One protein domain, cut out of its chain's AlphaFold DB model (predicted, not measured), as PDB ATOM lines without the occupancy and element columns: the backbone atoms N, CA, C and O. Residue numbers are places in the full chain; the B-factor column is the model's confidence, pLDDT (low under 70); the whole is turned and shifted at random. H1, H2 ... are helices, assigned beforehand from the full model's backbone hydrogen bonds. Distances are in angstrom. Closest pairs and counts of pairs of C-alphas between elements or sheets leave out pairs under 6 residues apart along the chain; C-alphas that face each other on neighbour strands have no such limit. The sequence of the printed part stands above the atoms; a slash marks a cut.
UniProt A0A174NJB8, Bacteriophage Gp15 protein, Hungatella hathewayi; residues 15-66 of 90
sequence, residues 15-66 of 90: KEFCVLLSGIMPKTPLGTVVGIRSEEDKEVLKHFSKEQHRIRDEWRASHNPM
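AT A GLANCE: This is residues 15 to 66 of the 90 residues of the protein "Bacteriophage Gp15 protein" of Hungatella hathewayi (UniProt A0A174NJB8). What shape do these atoms make? Helix H2 packs crosswise on the longest helix, H4, near Arg 37 and Arg 56, while H1 lies at the far end of a loose, open chain and its residues 15 to 20 stick out. The short helix H3 lies in the turn of chain that leads from H2 to H4, and residues 61 to 66 stick out as a second free end. What is it built of? The printed part has 52 residues with four named helices, in the order H1, H2, H3, H4, and no named strand; the class is all helix. How large is it? It is loose, with a radius of gyration of the C-alphas of 12.9 A, and spans 34 by 28 by 17 A.

HOW THE PARTS SIT: What does the first helix touch? H1, residues 15 to 22, touches no helix. Where do two helices touch? H2, residues 29 to 38, touches H4, residues 50 to 62, with 7 pairs of C-alphas within 8 A; the closest C-alphas, those of Arg 37 and Arg 56, are 5.0 A apart. Their lines stand at a steep tilt of 65 degrees, they run the same way, and their centres are 11.2 A apart. Which helices stay apart? H3, residues 42 to 46, is apart from H2, and it is apart from H4 only just, with their closest C-alphas 8.2 A from each other. H1 is apart from H2, H3 and H4. Do the backbones close up? In H1, H2, H3 and H4 every O i to N i+4 pair is within hydrogen-bond range.

IN THESE COORDINATES: Where does the first helix begin, and what follows it? H1 begins with C-alpha 15 at (-27.883, 66.423, 35.860) and measures 10.5 A from first to last C-alpha. H2 begins with C-alpha 29 at (-22.284, 49.782, 20.803) and measures 14.5 A. How long are the last two helices? H3 measures 6.4 A and H4 18.4 A, and H4 ends with C-alpha 62 at (-37.143, 39.455, 30.680).

THE WHOLE: How far does it reach? The two C-alphas farthest apart are those of Lys 15 and Lys 50, at 36.4 A. Without the stretches that stand free, 40 residues span 29 by 20 by 15 A. Is the chain whole, and how long are its links? The printed part has no cut. The links H2 to H3 and H3 to H4 are tight, and the link H1 to H2 is short. How sure is the model? The mean pLDDT of the printed part is 89.0, and no printed residue is under 70.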
ATOM      1  N   LYS A  15     -28.459  65.605  36.938       83.88
ATOM      2  CA  LYS A  15     -27.883  66.423  35.860       83.88
ATOM      3  C   LYS A  15     -26.525  65.885  35.424       83.88
ATOM      4  O   LYS A  15     -26.254  65.861  34.226       83.88
ATOM      5  N   GLU A  16     -25.693  65.435  36.364       82.19
ATOM      6  CA  GLU A  16     -24.410  64.789  36.059       82.19
ATOM      7  C   GLU A  16     -24.631  63.519  35.225       82.19
ATOM      8  O   GLU A  16     -23.991  63.341  34.187       82.19
ATOM      9  N   PHE A  17     -25.605  62.691  35.614       82.81
ATOM     10  CA  PHE A  17     -26.006  61.512  34.849       82.81
ATOM     11  C   PHE A  17     -26.431  61.869  33.421       82.81
ATOM     12  O   PHE A  17     -25.931  61.271  32.471       82.81
ATOM     13  N   CYS A  18     -27.304  62.868  33.242       80.44
ATOM     14  CA  CYS A  18     -27.740  63.307  31.915       80.44
ATOM     15  C   CYS A  18     -26.574  63.798  31.043       80.44
ATOM     16  O   CYS A  18     -26.543  63.504  29.847       80.44
ATOM     17  N   VAL A  19     -25.601  64.511  31.620       81.25
ATOM     18  CA  VAL A  19     -24.401  64.963  30.895       81.25
ATOM     19  C   VAL A  19     -23.551  63.770  30.457       81.25
ATOM     20  O   VAL A  19     -23.164  63.695  29.291       81.25
ATOM     21  N   LEU A  20     -23.308  62.800  31.339       78.75
ATOM     22  CA  LEU A  20     -22.563  61.584  30.996       78.75
ATOM     23  C   LEU A  20     -23.299  60.739  29.945       78.75
ATOM     24  O   LEU A  20     -22.681  60.265  28.992       78.75
ATOM     25  N   LEU A  21     -24.623  60.615  30.074       76.31
ATOM     26  CA  LEU A  21     -25.483  59.921  29.119       76.31
ATOM     27  C   LEU A  21     -25.458  60.596  27.744       76.31
ATOM     28  O   LEU A  21     -25.412  59.901  26.735       76.31
ATOM     29  N   SER A  22     -25.412  61.930  27.684       71.62
ATOM     30  CA  SER A  22     -25.298  62.666  26.416       71.62
ATOM     31  C   SER A  22     -23.996  62.367  25.658       71.62
ATOM     32  O   SER A  22     -23.947  62.491  24.435       71.62
ATOM     33  N   GLY A  23     -22.958  61.907  26.368       70.38
ATOM     34  CA  GLY A  23     -21.714  61.417  25.776       70.38
ATOM     35  C   GLY A  23     -21.832  60.030  25.132       70.38
ATOM     36  O   GLY A  23     -20.976  59.655  24.326       70.38
ATOM     37  N   ILE A  24     -22.889  59.268  25.433       72.69
ATOM     38  CA  ILE A  24     -23.182  57.984  24.792       72.69
ATOM     39  C   ILE A  24     -23.843  58.285  23.447       72.69
ATOM     40  O   ILE A  24     -25.059  58.404  23.321       72.69
ATOM     41  N   MET A  25     -23.016  58.441  22.413       72.62
ATOM     42  CA  MET A  25     -23.526  58.693  21.069       72.62
ATOM     43  C   MET A  25     -24.393  57.519  20.567       72.62
ATOM     44  O   MET A  25     -24.070  56.359  20.849       72.62
ATOM     45  N   PRO A  26     -25.404  57.780  19.713       70.50
ATOM     46  CA  PRO A  26     -26.252  56.742  19.112       70.50
ATOM     47  C   PRO A  26     -25.473  55.668  18.345       70.50
ATOM     48  O   PRO A  26     -25.923  54.538  18.223       70.50
ATOM     49  N   LYS A  27     -24.284  56.020  17.839       78.00
ATOM     50  CA  LYS A  27     -23.403  55.126  17.072       78.00
ATOM     51  C   LYS A  27     -22.422  54.326  17.936       78.00
ATOM     52  O   LYS A  27     -21.545  53.654  17.399       78.00
ATOM     53  N   THR A  28     -22.517  54.418  19.259       85.56
ATOM     54  CA  THR A  28     -21.751  53.547  20.160       85.56
ATOM     55  C   THR A  28     -22.417  52.173  20.251       85.56
ATOM     56  O   THR A  28     -23.633  52.086  20.086       85.56
ATOM     57  N   PRO A  29     -21.678  51.095  20.577       85.94
ATOM     58  CA  PRO A  29     -22.284  49.782  20.803       85.94
ATOM     59  C   PRO A  29     -23.440  49.815  21.815       85.94
ATOM     60  O   PRO A  29     -24.468  49.180  21.599       85.94
ATOM     61  N   LEU A  30     -23.307  50.612  22.883       85.75
ATOM     62  CA  LEU A  30     -24.361  50.793  23.880       85.75
ATOM     63  C   LEU A  30     -25.568  51.553  23.313       85.75
ATOM     64  O   LEU A  30     -26.698  51.108  23.496       85.75
ATOM     65  N   GLY A  31     -25.337  52.656  22.591       86.62
ATOM     66  CA  GLY A  31     -26.396  53.425  21.930       86.62
ATOM     67  C   GLY A  31     -27.199  52.582  20.938       86.62
ATOM     68  O   GLY A  31     -28.427  52.634  20.946       86.62
ATOM     69  N   THR A  32     -26.524  51.724  20.169       89.94
ATOM     70  CA  THR A  32     -27.170  50.777  19.253       89.94
ATOM     71  C   THR A  32     -28.075  49.794  19.996       89.94
ATOM     72  O   THR A  32     -29.219  49.601  19.594       89.94
ATOM     73  N   VAL A  33     -27.605  49.191  21.094       92.31
ATOM     74  CA  VAL A  33     -28.415  48.244  21.886       92.31
ATOM     75  C   VAL A  33     -29.627  48.933  22.511       92.31
ATOM     76  O   VAL A  33     -30.727  48.384  22.463       92.31
ATOM     77  N   VAL A  34     -29.448  50.132  23.073       90.44
ATOM     78  CA  VAL A  34     -30.557  50.917  23.639       90.44
ATOM     79  C   VAL A  34     -31.580  51.248  22.556       90.44
ATOM     80  O   VAL A  34     -32.760  50.983  22.762       90.44
ATOM     81  N   GLY A  35     -31.134  51.719  21.386       92.56
ATOM     82  CA  GLY A  35     -32.012  52.016  20.254       92.56
ATOM     83  C   GLY A  35     -32.805  50.797  19.779       92.56
ATOM     84  O   GLY A  35     -34.014  50.892  19.606       92.56
ATOM     85  N   ILE A  36     -32.168  49.624  19.659       95.31
ATOM     86  CA  ILE A  36     -32.857  48.368  19.306       95.31
ATOM     87  C   ILE A  36     -33.952  48.027  20.327       95.31
ATOM     88  O   ILE A  36     -35.040  47.592  19.950       95.31
ATOM     89  N   ARG A  37     -33.672  48.203  21.625       94.25
ATOM     90  CA  ARG A  37     -34.610  47.860  22.706       94.25
ATOM     91  C   ARG A  37     -35.784  48.828  22.808       94.25
ATOM     92  O   ARG A  37     -36.869  48.384  23.170       94.25
ATOM     93  N   SER A  38     -35.569  50.112  22.521       93.56
ATOM     94  CA  SER A  38     -36.603  51.147  22.618       93.56
ATOM     95  C   SER A  38     -37.388  51.370  21.323       93.56
ATOM     96  O   SER A  38     -38.252  52.240  21.305       93.56
ATOM     97  N   GLU A  39     -37.075  50.656  20.238       95.69
ATOM     98  CA  GLU A  39     -37.751  50.842  18.953       95.69
ATOM     99  C   GLU A  39     -39.195  50.305  18.963       95.69
ATOM    100  O   GLU A  39     -39.458  49.143  19.316       95.69
ATOM    101  N   GLU A  40     -40.123  51.147  18.504       95.00
ATOM    102  CA  GLU A  40     -41.566  50.883  18.433       95.00
ATOM    103  C   GLU A  40     -42.170  51.173  17.047       95.00
ATOM    104  O   GLU A  40     -43.302  50.757  16.778       95.00
ATOM    105  N   ASP A  41     -41.443  51.832  16.137       96.75
ATOM    106  CA  ASP A  41     -41.913  52.097  14.779       96.75
ATOM    107  C   ASP A  41     -41.970  50.800  13.957       96.75
ATOM    108  O   ASP A  41     -40.964  50.147  13.672       96.75
ATOM    109  N   LYS A  42     -43.179  50.435  13.524       95.19
ATOM    110  CA  LYS A  42     -43.440  49.217  12.747       95.19
ATOM    111  C   LYS A  42     -42.669  49.171  11.433       95.19
ATOM    112  O   LYS A  42     -42.265  48.082  11.032       95.19
ATOM    113  N   GLU A  43     -42.473  50.300  10.756       96.50
ATOM    114  CA  GLU A  43     -41.734  50.318   9.493       96.50
ATOM    115  C   GLU A  43     -40.245  50.089   9.730       96.50
ATOM    116  O   GLU A  43     -39.614  49.346   8.982       96.50
ATOM    117  N   VAL A  44     -39.689  50.623  10.815       95.69
ATOM    118  CA  VAL A  44     -38.293  50.376  11.195       95.69
ATOM    119  C   VAL A  44     -38.088  48.908  11.580       95.69
ATOM    120  O   VAL A  44     -37.156  48.258  11.102       95.69
ATOM    121  N   LEU A  45     -39.008  48.347  12.367       95.81
ATOM    122  CA  LEU A  45     -38.935  46.965  12.847       95.81
ATOM    123  C   LEU A  45     -38.987  45.921  11.728       95.81
ATOM    124  O   LEU A  45     -38.387  44.862  11.873       95.81
ATOM    125  N   LYS A  46     -39.661  46.198  10.605       96.69
ATOM    126  CA  LYS A  46     -39.672  45.293   9.439       96.69
ATOM    127  C   LYS A  46     -38.289  45.101   8.818       96.69
ATOM    128  O   LYS A  46     -38.043  44.082   8.182       96.69
ATOM    129  N   HIS A  47     -37.408  46.084   8.980       97.19
ATOM    130  CA  HIS A  47     -36.067  46.084   8.402       97.19
ATOM    131  C   HIS A  47     -35.000  45.615   9.398       97.19
ATOM    132  O   HIS A  47     -33.809  45.641   9.080       97.19
ATOM    133  N   PHE A  48     -35.396  45.191  10.601       97.50
ATOM    134  CA  PHE A  48     -34.462  44.647  11.575       97.50
ATOM    135  C   PHE A  48     -33.863  43.332  11.074       97.50
ATOM    136  O   PHE A  48     -34.527  42.446  10.537       97.50
ATOM    137  N   SER A  49     -32.561  43.186  11.289       97.69
ATOM    138  CA  SER A  49     -31.878  41.911  11.129       97.69
ATOM    139  C   SER A  49     -32.335  40.915  12.196       97.69
ATOM    140  O   SER A  49     -32.817  41.280  13.273       97.69
ATOM    141  N   LYS A  50     -32.098  39.626  11.934       97.69
ATOM    142  CA  LYS A  50     -32.380  38.544  12.887       97.69
ATOM    143  C   LYS A  50     -31.736  38.779  14.260       97.69
ATOM    144  O   LYS A  50     -32.344  38.467  15.280       97.69
ATOM    145  N   GLU A  51     -30.531  39.342  14.290       96.69
ATOM    146  CA  GLU A  51     -29.831  39.629  15.545       96.69
ATOM    147  C   GLU A  51     -30.468  40.794  16.314       96.69
ATOM    148  O   GLU A  51     -30.611  40.725  17.531       96.69
ATOM    149  N   GLN A  52     -30.922  41.838  15.615       96.38
ATOM    150  CA  GLN A  52     -31.638  42.951  16.247       96.38
ATOM    151  C   GLN A  52     -32.970  42.491  16.850       96.38
ATOM    152  O   GLN A  52     -33.293  42.875  17.973       96.38
ATOM    153  N   HIS A  53     -33.703  41.615  16.153       97.44
ATOM    154  CA  HIS A  53     -34.886  40.965  16.721       97.44
ATOM    155  C   HIS A  53     -34.544  40.161  17.976       97.44
ATOM    156  O   HIS A  53     -35.171  40.374  19.008       97.44
ATOM    157  N   ARG A  54     -33.490  39.334  17.939       97.38
ATOM    158  CA  ARG A  54     -33.049  38.544  19.100       97.38
ATOM    159  C   ARG A  54     -32.801  39.413  20.338       97.38
ATOM    160  O   ARG A  54     -33.350  39.124  21.395       97.38
ATOM    161  N   ILE A  55     -32.025  40.490  20.192       96.44
ATOM    162  CA  ILE A  55     -31.703  41.419  21.293       96.44
ATOM    163  C   ILE A  55     -32.974  42.045  21.884       96.44
ATOM    164  O   ILE A  55     -33.087  42.199  23.104       96.44
ATOM    165  N   ARG A  56     -33.922  42.437  21.028       95.88
ATOM    166  CA  ARG A  56     -35.177  43.069  21.449       95.88
ATOM    167  C   ARG A  56     -36.112  42.077  22.138       95.88
ATOM    168  O   ARG A  56     -36.671  42.402  23.183       95.88
ATOM    169  N   ASP A  57     -36.264  40.884  21.578       95.25
ATOM    170  CA  ASP A  57     -37.176  39.859  22.084       95.25
ATOM    171  C   ASP A  57     -36.699  39.310  23.435       95.25
ATOM    172  O   ASP A  57     -37.497  39.184  24.360       95.25
ATOM    173  N   GLU A  58     -35.391  39.085  23.598       95.69
ATOM    174  CA  GLU A  58     -34.788  38.680  24.877       95.69
ATOM    175  C   GLU A  58     -35.009  39.738  25.974       95.69
ATOM    176  O   GLU A  58     -35.377  39.425  27.113       95.69
ATOM    177  N   TRP A  59     -34.853  41.019  25.624       94.50
ATOM    178  CA  TRP A  59     -35.138  42.118  26.544       94.50
ATOM    179  C   TRP A  59     -36.619  42.167  26.945       94.50
ATOM    180  O   TRP A  59     -36.936  42.321  28.122       94.50
ATOM    181  N   ARG A  60     -37.539  42.002  25.990       92.88
ATOM    182  CA  ARG A  60     -38.984  42.029  26.260       92.88
ATOM    183  C   ARG A  60     -39.463  40.816  27.046       92.88
ATOM    184  O   ARG A  60     -40.329  40.973  27.899       92.88
ATOM    185  N   ALA A  61     -38.888  39.642  26.800       91.31
ATOM    186  CA  ALA A  61     -39.183  38.436  27.563       91.31
ATOM    187  C   ALA A  61     -38.781  38.591  29.038       91.31
ATOM    188  O   ALA A  61     -39.548  38.221  29.915       91.31
ATOM    189  N   SER A  62     -37.617  39.193  29.309       89.31
ATOM    190  CA  SER A  62     -37.143  39.455  30.680       89.31
ATOM    191  C   SER A  62     -37.847  40.620  31.384       89.31
ATOM    192  O   SER A  62     -37.753  40.750  32.602       89.31
ATOM    193  N   HIS A  63     -38.542  41.476  30.632       87.25
ATOM    194  CA  HIS A  63     -39.277  42.634  31.146       87.25
ATOM    195  C   HIS A  63     -40.770  42.529  30.836       87.25
ATOM    196  O   HIS A  63     -41.437  43.549  30.640       87.25
ATOM    197  N   ASN A  64     -41.298  41.303  30.777       85.69
ATOM    198  CA  ASN A  64     -42.694  41.077  30.456       85.69
ATOM    199  C   ASN A  64     -43.575  41.711  31.549       85.69
ATOM    200  O   ASN A  64     -43.462  41.341  32.721       85.69
ATOM    201  N   PRO A  65     -44.476  42.652  31.209       82.69
ATOM    202  CA  PRO A  65     -45.380  43.255  32.186       82.69
ATOM    203  C   PRO A  65     -46.220  42.223  32.951       82.69
ATOM    204  O   PRO A  65     -46.615  42.475  34.087       82.69
ATOM    205  N   MET A  66     -46.453  41.054  32.351       81.56
ATOM    206  CA  MET A  66     -47.198  39.949  32.949       81.56
ATOM    207  C   MET A  66     -46.510  39.295  34.138       81.56
ATOM    208  O   MET A  66     -47.195  38.776  35.017       81.56
TER     209      MET A  66